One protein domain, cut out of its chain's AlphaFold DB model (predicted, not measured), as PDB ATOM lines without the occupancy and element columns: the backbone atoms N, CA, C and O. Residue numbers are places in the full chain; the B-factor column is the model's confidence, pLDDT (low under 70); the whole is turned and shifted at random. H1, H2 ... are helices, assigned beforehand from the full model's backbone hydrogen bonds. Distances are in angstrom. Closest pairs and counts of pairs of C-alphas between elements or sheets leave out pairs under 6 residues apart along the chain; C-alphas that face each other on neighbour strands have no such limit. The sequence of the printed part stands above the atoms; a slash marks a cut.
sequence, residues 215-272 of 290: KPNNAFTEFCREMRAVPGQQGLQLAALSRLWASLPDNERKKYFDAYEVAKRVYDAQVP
ATOM      1  N   LYS A 215       0.396  -4.647  35.689       92.62
ATOM      2  CA  LYS A 215      -0.633  -4.880  34.665       92.62
ATOM      3  C   LYS A 215      -0.060  -4.543  33.286       92.62
ATOM      4  O   LYS A 215       0.553  -3.482  33.154       92.62
ATOM      5  N   PRO A 216      -0.252  -5.404  32.274       95.94
ATOM      6  CA  PRO A 216       0.237  -5.132  30.938       95.94
ATOM      7  C   PRO A 216      -0.472  -3.898  30.385       95.94
ATOM      8  O   PRO A 216      -1.663  -3.676  30.629       95.94
ATOM      9  N   ASN A 217       0.274  -3.087  29.647       95.88
ATOM     10  CA  ASN A 217      -0.266  -1.899  29.008       95.88
ATOM     11  C   ASN A 217      -1.308  -2.296  27.961       95.88
ATOM     12  O   ASN A 217      -1.085  -3.216  27.181       95.88
ATOM     13  N   ASN A 218      -2.422  -1.567  27.912       97.06
ATOM     14  CA  ASN A 218      -3.430  -1.737  26.868       97.06
ATOM     15  C   ASN A 218      -2.834  -1.424  25.477       97.06
ATOM     16  O   ASN A 218      -1.926  -0.598  25.365       97.06
ATOM     17  N   ALA A 219      -3.395  -2.008  24.414       97.50
ATOM     18  CA  ALA A 219      -3.009  -1.783  23.017       97.50
ATOM     19  C   ALA A 219      -2.896  -0.286  22.660       97.50
ATOM     20  O   ALA A 219      -1.900   0.151  22.091       97.50
ATOM     21  N   PHE A 220      -3.871   0.530  23.082       97.56
ATOM     22  CA  PHE A 220      -3.836   1.983  22.871       97.56
ATOM     23  C   PHE A 220      -2.691   2.679  23.630       97.56
ATOM     24  O   PHE A 220      -2.128   3.663  23.155       97.56
ATOM     25  N   THR A 221      -2.333   2.184  24.816       96.94
ATOM     26  CA  THR A 221      -1.240   2.741  25.625       96.94
ATOM     27  C   THR A 221       0.119   2.442  24.994       96.94
ATOM     28  O   THR A 221       0.963   3.334  24.948       96.94
ATOM     29  N   GLU A 222       0.315   1.229  24.468       96.44
ATOM     30  CA  GLU A 222       1.511   0.870  23.692       96.44
ATOM     31  C   GLU A 222       1.638   1.748  22.440       96.44
ATOM     32  O   GLU A 222       2.694   2.334  22.208       96.44
ATOM     33  N   PHE A 223       0.536   1.960  21.716       97.44
ATOM     34  CA  PHE A 223       0.494   2.898  20.596       97.44
ATOM     35  C   PHE A 223       0.856   4.333  21.001       97.44
ATOM     36  O   PHE A 223       1.683   4.975  20.358       97.44
ATOM     37  N   CYS A 224       0.292   4.846  22.100       96.31
ATOM     38  CA  CYS A 224       0.645   6.174  22.603       96.31
ATOM     39  C   CYS A 224       2.132   6.273  22.973       96.31
ATOM     40  O   CYS A 224       2.732   7.332  22.787       96.31
ATOM     41  N   ARG A 225       2.731   5.196  23.501       95.94
ATOM     42  CA  ARG A 225       4.164   5.142  23.813       95.94
ATOM     43  C   ARG A 225       5.003   5.206  22.538       95.94
ATOM     44  O   ARG A 225       5.945   5.990  22.493       95.94
ATOM     45  N   GLU A 226       4.642   4.429  21.519       96.19
ATOM     46  CA  GLU A 226       5.333   4.404  20.223       96.19
ATOM     47  C   GLU A 226       5.242   5.762  19.518       96.19
ATOM     48  O   GLU A 226       6.262   6.334  19.149       96.19
ATOM     49  N   MET A 227       4.050   6.360  19.456       95.25
ATOM     50  CA  MET A 227       3.858   7.678  18.843       95.25
ATOM     51  C   MET A 227       4.607   8.794  19.576       95.25
ATOM     52  O   MET A 227       5.111   9.709  18.934       95.25
ATOM     53  N   ARG A 228       4.719   8.731  20.908       94.62
ATOM     54  CA  ARG A 228       5.518   9.701  21.676       94.62
ATOM     55  C   ARG A 228       7.021   9.458  21.563       94.62
ATOM     56  O   ARG A 228       7.786  10.387  21.784       94.62
ATOM     57  N   ALA A 229       7.457   8.245  21.231       95.50
ATOM     58  CA  ALA A 229       8.869   7.972  20.983       95.50
ATOM     59  C   ALA A 229       9.358   8.612  19.671       95.50
ATOM     60  O   ALA A 229      10.547   8.896  19.540       95.50
ATOM     61  N   VAL A 230       8.452   8.889  18.723       93.75
ATOM     62  CA  VAL A 230       8.788   9.565  17.465       93.75
ATOM     63  C   VAL A 230       9.168  11.033  17.738       93.75
ATOM     64  O   VAL A 230       8.362  11.788  18.300       93.75
ATOM     65  N   PRO A 231      10.376  11.485  17.339       93.94
ATOM     66  CA  PRO A 231      10.783  12.875  17.510       93.94
ATOM     67  C   PRO A 231       9.821  13.808  16.761       93.94
ATOM     68  O   PRO A 231       9.441  13.553  15.621       93.94
ATOM     69  N   GLY A 232       9.387  14.880  17.427       91.00
ATOM     70  CA  GLY A 232       8.394  15.823  16.900       91.00
ATOM     71  C   GLY A 232       6.930  15.488  17.219       91.00
ATOM     72  O   GLY A 232       6.075  16.346  17.040       91.00
ATOM     73  N   GLN A 233       6.628  14.298  17.756       88.31
ATOM     74  CA  GLN A 233       5.264  13.896  18.151       88.31
ATOM     75  C   GLN A 233       5.063  13.812  19.680       88.31
ATOM     76  O   GLN A 233       3.965  13.530  20.162       88.31
ATOM     77  N   GLN A 234       6.100  14.122  20.467       88.50
ATOM     78  CA  GLN A 234       6.075  14.101  21.941       88.50
ATOM     79  C   GLN A 234       5.029  15.044  22.559       88.50
ATOM     80  O   GLN A 234       4.504  14.758  23.633       88.50
ATOM     81  N   GLY A 235       4.702  16.144  21.872       91.25
ATOM     82  CA  GLY A 235       3.726  17.143  22.318       91.25
ATOM     83  C   GLY A 235       2.280  16.868  21.900       91.25
ATOM     84  O   GLY A 235       1.411  17.701  22.162       91.25
ATOM     85  N   LEU A 236       1.991  15.740  21.236       92.56
ATOM     86  CA  LEU A 236       0.622  15.434  20.827       92.56
ATOM     87  C   LEU A 236      -0.286  15.272  22.050       92.56
ATOM     88  O   LEU A 236      -0.073  14.413  22.913       92.56
ATOM     89  N   GLN A 237      -1.356  16.068  22.083       95.69
ATOM     90  CA  GLN A 237      -2.408  15.898  23.077       95.69
ATOM     91  C   GLN A 237      -3.062  14.515  22.946       95.69
ATOM     92  O   GLN A 237      -3.211  13.973  21.849       95.69
ATOM     93  N   LEU A 238      -3.528  13.964  24.072       95.06
ATOM     94  CA  LEU A 238      -4.167  12.643  24.114       95.06
ATOM     95  C   LEU A 238      -5.379  12.544  23.168       95.06
ATOM     96  O   LEU A 238      -5.613  11.497  22.570       95.06
ATOM     97  N   ALA A 239      -6.110  13.647  22.978       96.12
ATOM     98  CA  ALA A 239      -7.219  13.719  22.031       96.12
ATOM     99  C   ALA A 239      -6.770  13.505  20.572       96.12
ATOM    100  O   ALA A 239      -7.457  12.817  19.818       96.12
ATOM    101  N   ALA A 240      -5.609  14.039  20.179       96.12
ATOM    102  CA  ALA A 240      -5.052  13.837  18.841       96.12
ATOM    103  C   ALA A 240      -4.602  12.382  18.638       96.12
ATOM    104  O   ALA A 240      -4.904  11.790  17.605       96.12
ATOM    105  N   LEU A 241      -3.976  11.773  19.653       96.19
ATOM    106  CA  LEU A 241      -3.601  10.353  19.633       96.19
ATOM    107  C   LEU A 241      -4.824   9.431  19.544       96.19
ATOM    108  O   LEU A 241      -4.798   8.454  18.803       96.19
ATOM    109  N   SER A 242      -5.912   9.756  20.248       97.12
ATOM    110  CA  SER A 242      -7.174   9.008  20.168       97.12
ATOM    111  C   SER A 242      -7.779   9.050  18.760       97.12
ATOM    112  O   SER A 242      -8.187   8.021  18.222       97.12
ATOM    113  N   ARG A 243      -7.761  10.223  18.112       97.56
ATOM    114  CA  ARG A 243      -8.198  10.370  16.714       97.56
ATOM    115  C   ARG A 243      -7.310   9.581  15.755       97.56
ATOM    116  O   ARG A 243      -7.835   8.892  14.889       97.56
ATOM    117  N   LEU A 244      -5.989   9.646  15.939       96.25
ATOM    118  CA  LEU A 244      -5.039   8.897  15.120       96.25
ATOM    119  C   LEU A 244      -5.273   7.387  15.249       96.25
ATOM    120  O   LEU A 244      -5.381   6.695  14.243       96.25
ATOM    121  N   TRP A 245      -5.451   6.896  16.476       97.31
ATOM    122  CA  TRP A 245      -5.780   5.498  16.742       97.31
ATOM    123  C   TRP A 245      -7.081   5.056  16.068       97.31
ATOM    124  O   TRP A 245      -7.128   3.987  15.469       97.31
ATOM    125  N   ALA A 246      -8.127   5.885  16.125       97.69
ATOM    126  CA  ALA A 246      -9.395   5.599  15.457       97.69
ATOM    127  C   ALA A 246      -9.273   5.586  13.923       97.69
ATOM    128  O   ALA A 246     -10.018   4.867  13.264       97.69
ATOM    129  N   SER A 247      -8.337   6.357  13.358       97.06
ATOM    130  CA  SER A 247      -8.075   6.391  11.914       97.06
ATOM    131  C   SER A 247      -7.182   5.256  11.403       97.06
ATOM    132  O   SER A 247      -7.080   5.078  10.192       97.06
ATOM    133  N   LEU A 248      -6.538   4.489  12.292       97.00
ATOM    134  CA  LEU A 248      -5.696   3.370  11.879       97.00
ATOM    135  C   LEU A 248      -6.541   2.244  11.265       97.00
ATOM    136  O   LEU A 248      -7.587   1.874  11.826       97.00
ATOM    137  N   PRO A 249      -6.070   1.633  10.168       97.88
ATOM    138  CA  PRO A 249      -6.732   0.470   9.605       97.88
ATOM    139  C   PRO A 249      -6.655  -0.720  10.581       97.88
ATOM    140  O   PRO A 249      -5.776  -0.799  11.448       97.88
ATOM    141  N   ASP A 250      -7.621  -1.639  10.489       97.62
ATOM    142  CA  ASP A 250      -7.766  -2.737  11.459       97.62
ATOM    143  C   ASP A 250      -6.542  -3.666  11.497       97.62
ATOM    144  O   ASP A 250      -6.200  -4.185  12.557       97.62
ATOM    145  N   ASN A 251      -5.835  -3.826  10.375       97.31
ATOM    146  CA  ASN A 251      -4.587  -4.593  10.285       97.31
ATOM    147  C   ASN A 251      -3.476  -4.009  11.177       97.31
ATOM    148  O   ASN A 251      -2.779  -4.758  11.859       97.31
ATOM    149  N   GLU A 252      -3.327  -2.684  11.214       96.81
ATOM    150  CA  GLU A 252      -2.332  -2.022  12.060       96.81
ATOM    151  C   GLU A 252      -2.754  -2.039  13.527       96.81
ATOM    152  O   GLU A 252      -1.933  -2.320  14.403       96.81
ATOM    153  N   ARG A 253      -4.047  -1.835  13.812       97.31
ATOM    154  CA  ARG A 253      -4.576  -1.976  15.178       97.31
ATOM    155  C   ARG A 253      -4.384  -3.394  15.712       97.31
ATOM    156  O   ARG A 253      -4.025  -3.552  16.881       97.31
ATOM    157  N   LYS A 254      -4.547  -4.416  14.865       97.69
ATOM    158  CA  LYS A 254      -4.377  -5.827  15.235       97.69
ATOM    159  C   LYS A 254      -2.985  -6.120  15.801       97.69
ATOM    160  O   LYS A 254      -2.900  -6.824  16.801       97.69
ATOM    161  N   LYS A 255      -1.919  -5.514  15.264       97.38
ATOM    162  CA  LYS A 255      -0.544  -5.651  15.795       97.38
ATOM    163  C   LYS A 255      -0.469  -5.333  17.295       97.38
ATOM    164  O   LYS A 255       0.147  -6.069  18.062       97.38
ATOM    165  N   TYR A 256      -1.111  -4.246  17.719       97.69
ATOM    166  CA  TYR A 256      -1.112  -3.817  19.120       97.69
ATOM    167  C   TYR A 256      -2.024  -4.683  19.994       97.69
ATOM    168  O   TYR A 256      -1.696  -4.937  21.152       97.69
ATOM    169  N   PHE A 257      -3.154  -5.158  19.455       97.75
ATOM    170  CA  PHE A 257      -4.024  -6.101  20.161       97.75
ATOM    171  C   PHE A 257      -3.346  -7.455  20.379       97.75
ATOM    172  O   PHE A 257      -3.383  -7.961  21.495       97.75
ATOM    173  N   ASP A 258      -2.666  -7.995  19.367       97.56
ATOM    174  CA  ASP A 258      -1.929  -9.258  19.473       97.56
ATOM    175  C   ASP A 258      -0.814  -9.148  20.531       97.56
ATOM    176  O   ASP A 258      -0.683 -10.012  21.400       97.56
ATOM    177  N   ALA A 259      -0.054  -8.044  20.524       95.69
ATOM    178  CA  ALA A 259       0.967  -7.774  21.538       95.69
ATOM    179  C   ALA A 259       0.368  -7.677  22.955       95.69
ATOM    180  O   ALA A 259       0.912  -8.244  23.908       95.69
ATOM    181  N   TYR A 260      -0.778  -7.004  23.092       97.00
ATOM    182  CA  TYR A 260      -1.506  -6.918  24.356       97.00
ATOM    183  C   TYR A 260      -2.020  -8.283  24.823       97.00
ATOM    184  O   TYR A 260      -1.890  -8.598  26.002       97.00
ATOM    185  N   GLU A 261      -2.566  -9.117  23.936       96.88
ATOM    186  CA  GLU A 261      -3.045 -10.452  24.297       96.88
ATOM    187  C   GLU A 261      -1.923 -11.347  24.816       96.88
ATOM    188  O   GLU A 261      -2.110 -12.040  25.818       96.88
ATOM    189  N   VAL A 262      -0.750 -11.314  24.180       97.06
ATOM    190  CA  VAL A 262       0.422 -12.064  24.646       97.06
ATOM    191  C   VAL A 262       0.832 -11.588  26.040       97.06
ATOM    192  O   VAL A 262       0.963 -12.403  26.955       97.06
ATOM    193  N   ALA A 263       0.951 -10.273  26.242       95.62
ATOM    194  CA  ALA A 263       1.304  -9.703  27.542       95.62
ATOM    195  C   ALA A 263       0.243 -10.002  28.620       95.62
ATOM    196  O   ALA A 263       0.579 -10.312  29.763       95.62
ATOM    197  N   LYS A 264      -1.042  -9.974  28.251       95.56
ATOM    198  CA  LYS A 264      -2.167 -10.327  29.119       95.56
ATOM    199  C   LYS A 264      -2.134 -11.790  29.530       95.56
ATOM    200  O   LYS A 264      -2.325 -12.069  30.705       95.56
ATOM    201  N   ARG A 265      -1.840 -12.717  28.615       95.38
ATOM    202  CA  ARG A 265      -1.695 -14.143  28.952       95.38
ATOM    203  C   ARG A 265      -0.548 -14.379  29.932       95.38
ATOM    204  O   ARG A 265      -0.713 -15.147  30.871       95.38
ATOM    205  N   VAL A 266       0.582 -13.692  29.749       94.75
ATOM    206  CA  VAL A 266       1.720 -13.764  30.682       94.75
ATOM    207  C   VAL A 266       1.341 -13.207  32.057       94.75
ATOM    208  O   VAL A 266       1.661 -13.819  33.073       94.75
ATOM    209  N   TYR A 267       0.623 -12.085  32.102       94.75
ATOM    210  CA  TYR A 267       0.148 -11.495  33.352       94.75
ATOM    211  C   TYR A 267      -0.869 -12.387  34.071       94.75
ATOM    212  O   TYR A 267      -0.710 -12.648  35.259       94.75
ATOM    213  N   ASP A 268      -1.875 -12.896  33.358       92.75
ATOM    214  CA  ASP A 268      -2.910 -13.774  33.917       92.75
ATOM    215  C   ASP A 268      -2.319 -15.113  34.406       92.75
ATOM    216  O   ASP A 268      -2.852 -15.723  35.327       92.75
ATOM    217  N   ALA A 269      -1.201 -15.567  33.825       94.19
ATOM    218  CA  ALA A 269      -0.469 -16.739  34.303       94.19
ATOM    219  C   ALA A 269       0.318 -16.473  35.599       94.19
ATOM    220  O   ALA A 269       0.513 -17.390  36.394       94.19
ATOM    221  N   GLN A 270       0.781 -15.237  35.818       92.62
ATOM    222  CA  GLN A 270       1.541 -14.854  37.016       92.62
ATOM    223  C   GLN A 270       0.644 -14.383  38.164       92.62
ATOM    224  O   GLN A 270       0.985 -14.564  39.332       92.62
ATOM    225  N   VAL A 271      -0.487 -13.754  37.844       92.44
ATOM    226  CA  VAL A 271      -1.418 -13.208  38.828       92.44
ATOM    227  C   VAL A 271      -2.590 -14.172  38.975       92.44
ATOM    228  O   VAL A 271      -3.413 -14.255  38.062       92.44
ATOM    229  N   PRO A 272      -2.715 -14.888  40.110       85.56
ATOM    230  CA  PRO A 272      -3.864 -15.752  40.328       85.56
ATOM    231  C   PRO A 272      -5.153 -14.925  40.219       85.56
ATOM    232  O   PRO A 272      -5.175 -13.766  40.658       85.56
TER     233      PRO A 272
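What this domain is: This is residues 215 to 272 of the 290 residues of the protein "HMG1f" of Volvox carteri f. nagariensis (UniProt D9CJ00). Look for a V: long helix H3 and shorter H2 are its arms, and H1 sits between them, touching both. The point of the V, residues 247 to 252, sticks out. The printed part has 58 residues with three named helices, in the order H1, H2, H3, and is all helix. It is loose, radius of gyration of the C-alphas 12.9 A, and elongated, 39 by 22 by 18 A.

How they stand to each other: Start at H3, residues 250 to 270; its residues 253 to 260 alone touch H1, residues 219 to 229, closest at C-alphas 256 and 219, 4.8 A. Their steep tilt is 69 degrees, only just short of about perpendicular. H1 touches H2, residues 238 to 247, closest at C-alphas 224 and 241, 6.7 A, at a steep tilt of 66 degrees. H2 and H3 are close but not clearly touching; their closest C-alphas, 245 and 253, are 7.7 A apart. Each pair runs opposite ways. Every O i to N i+4 pair is within hydrogen-bond range in H1 and H2, 15 of 17 in H3.

Where its parts are: Find C-alpha 250 at (-7.766, -2.737, 11.459); H3 runs 29.8 A to C-alpha 270 at (1.541, -14.854, 37.016). H1 spans 15.5 A, H2 14.3 A.

The domain as a whole: The C-alphas farthest apart, 232 and 272, are 41.2 A apart. The printed part has no cut; H2 to H3 is a tight link, H1 to H2 short. No printed residue is under 70 in pLDDT.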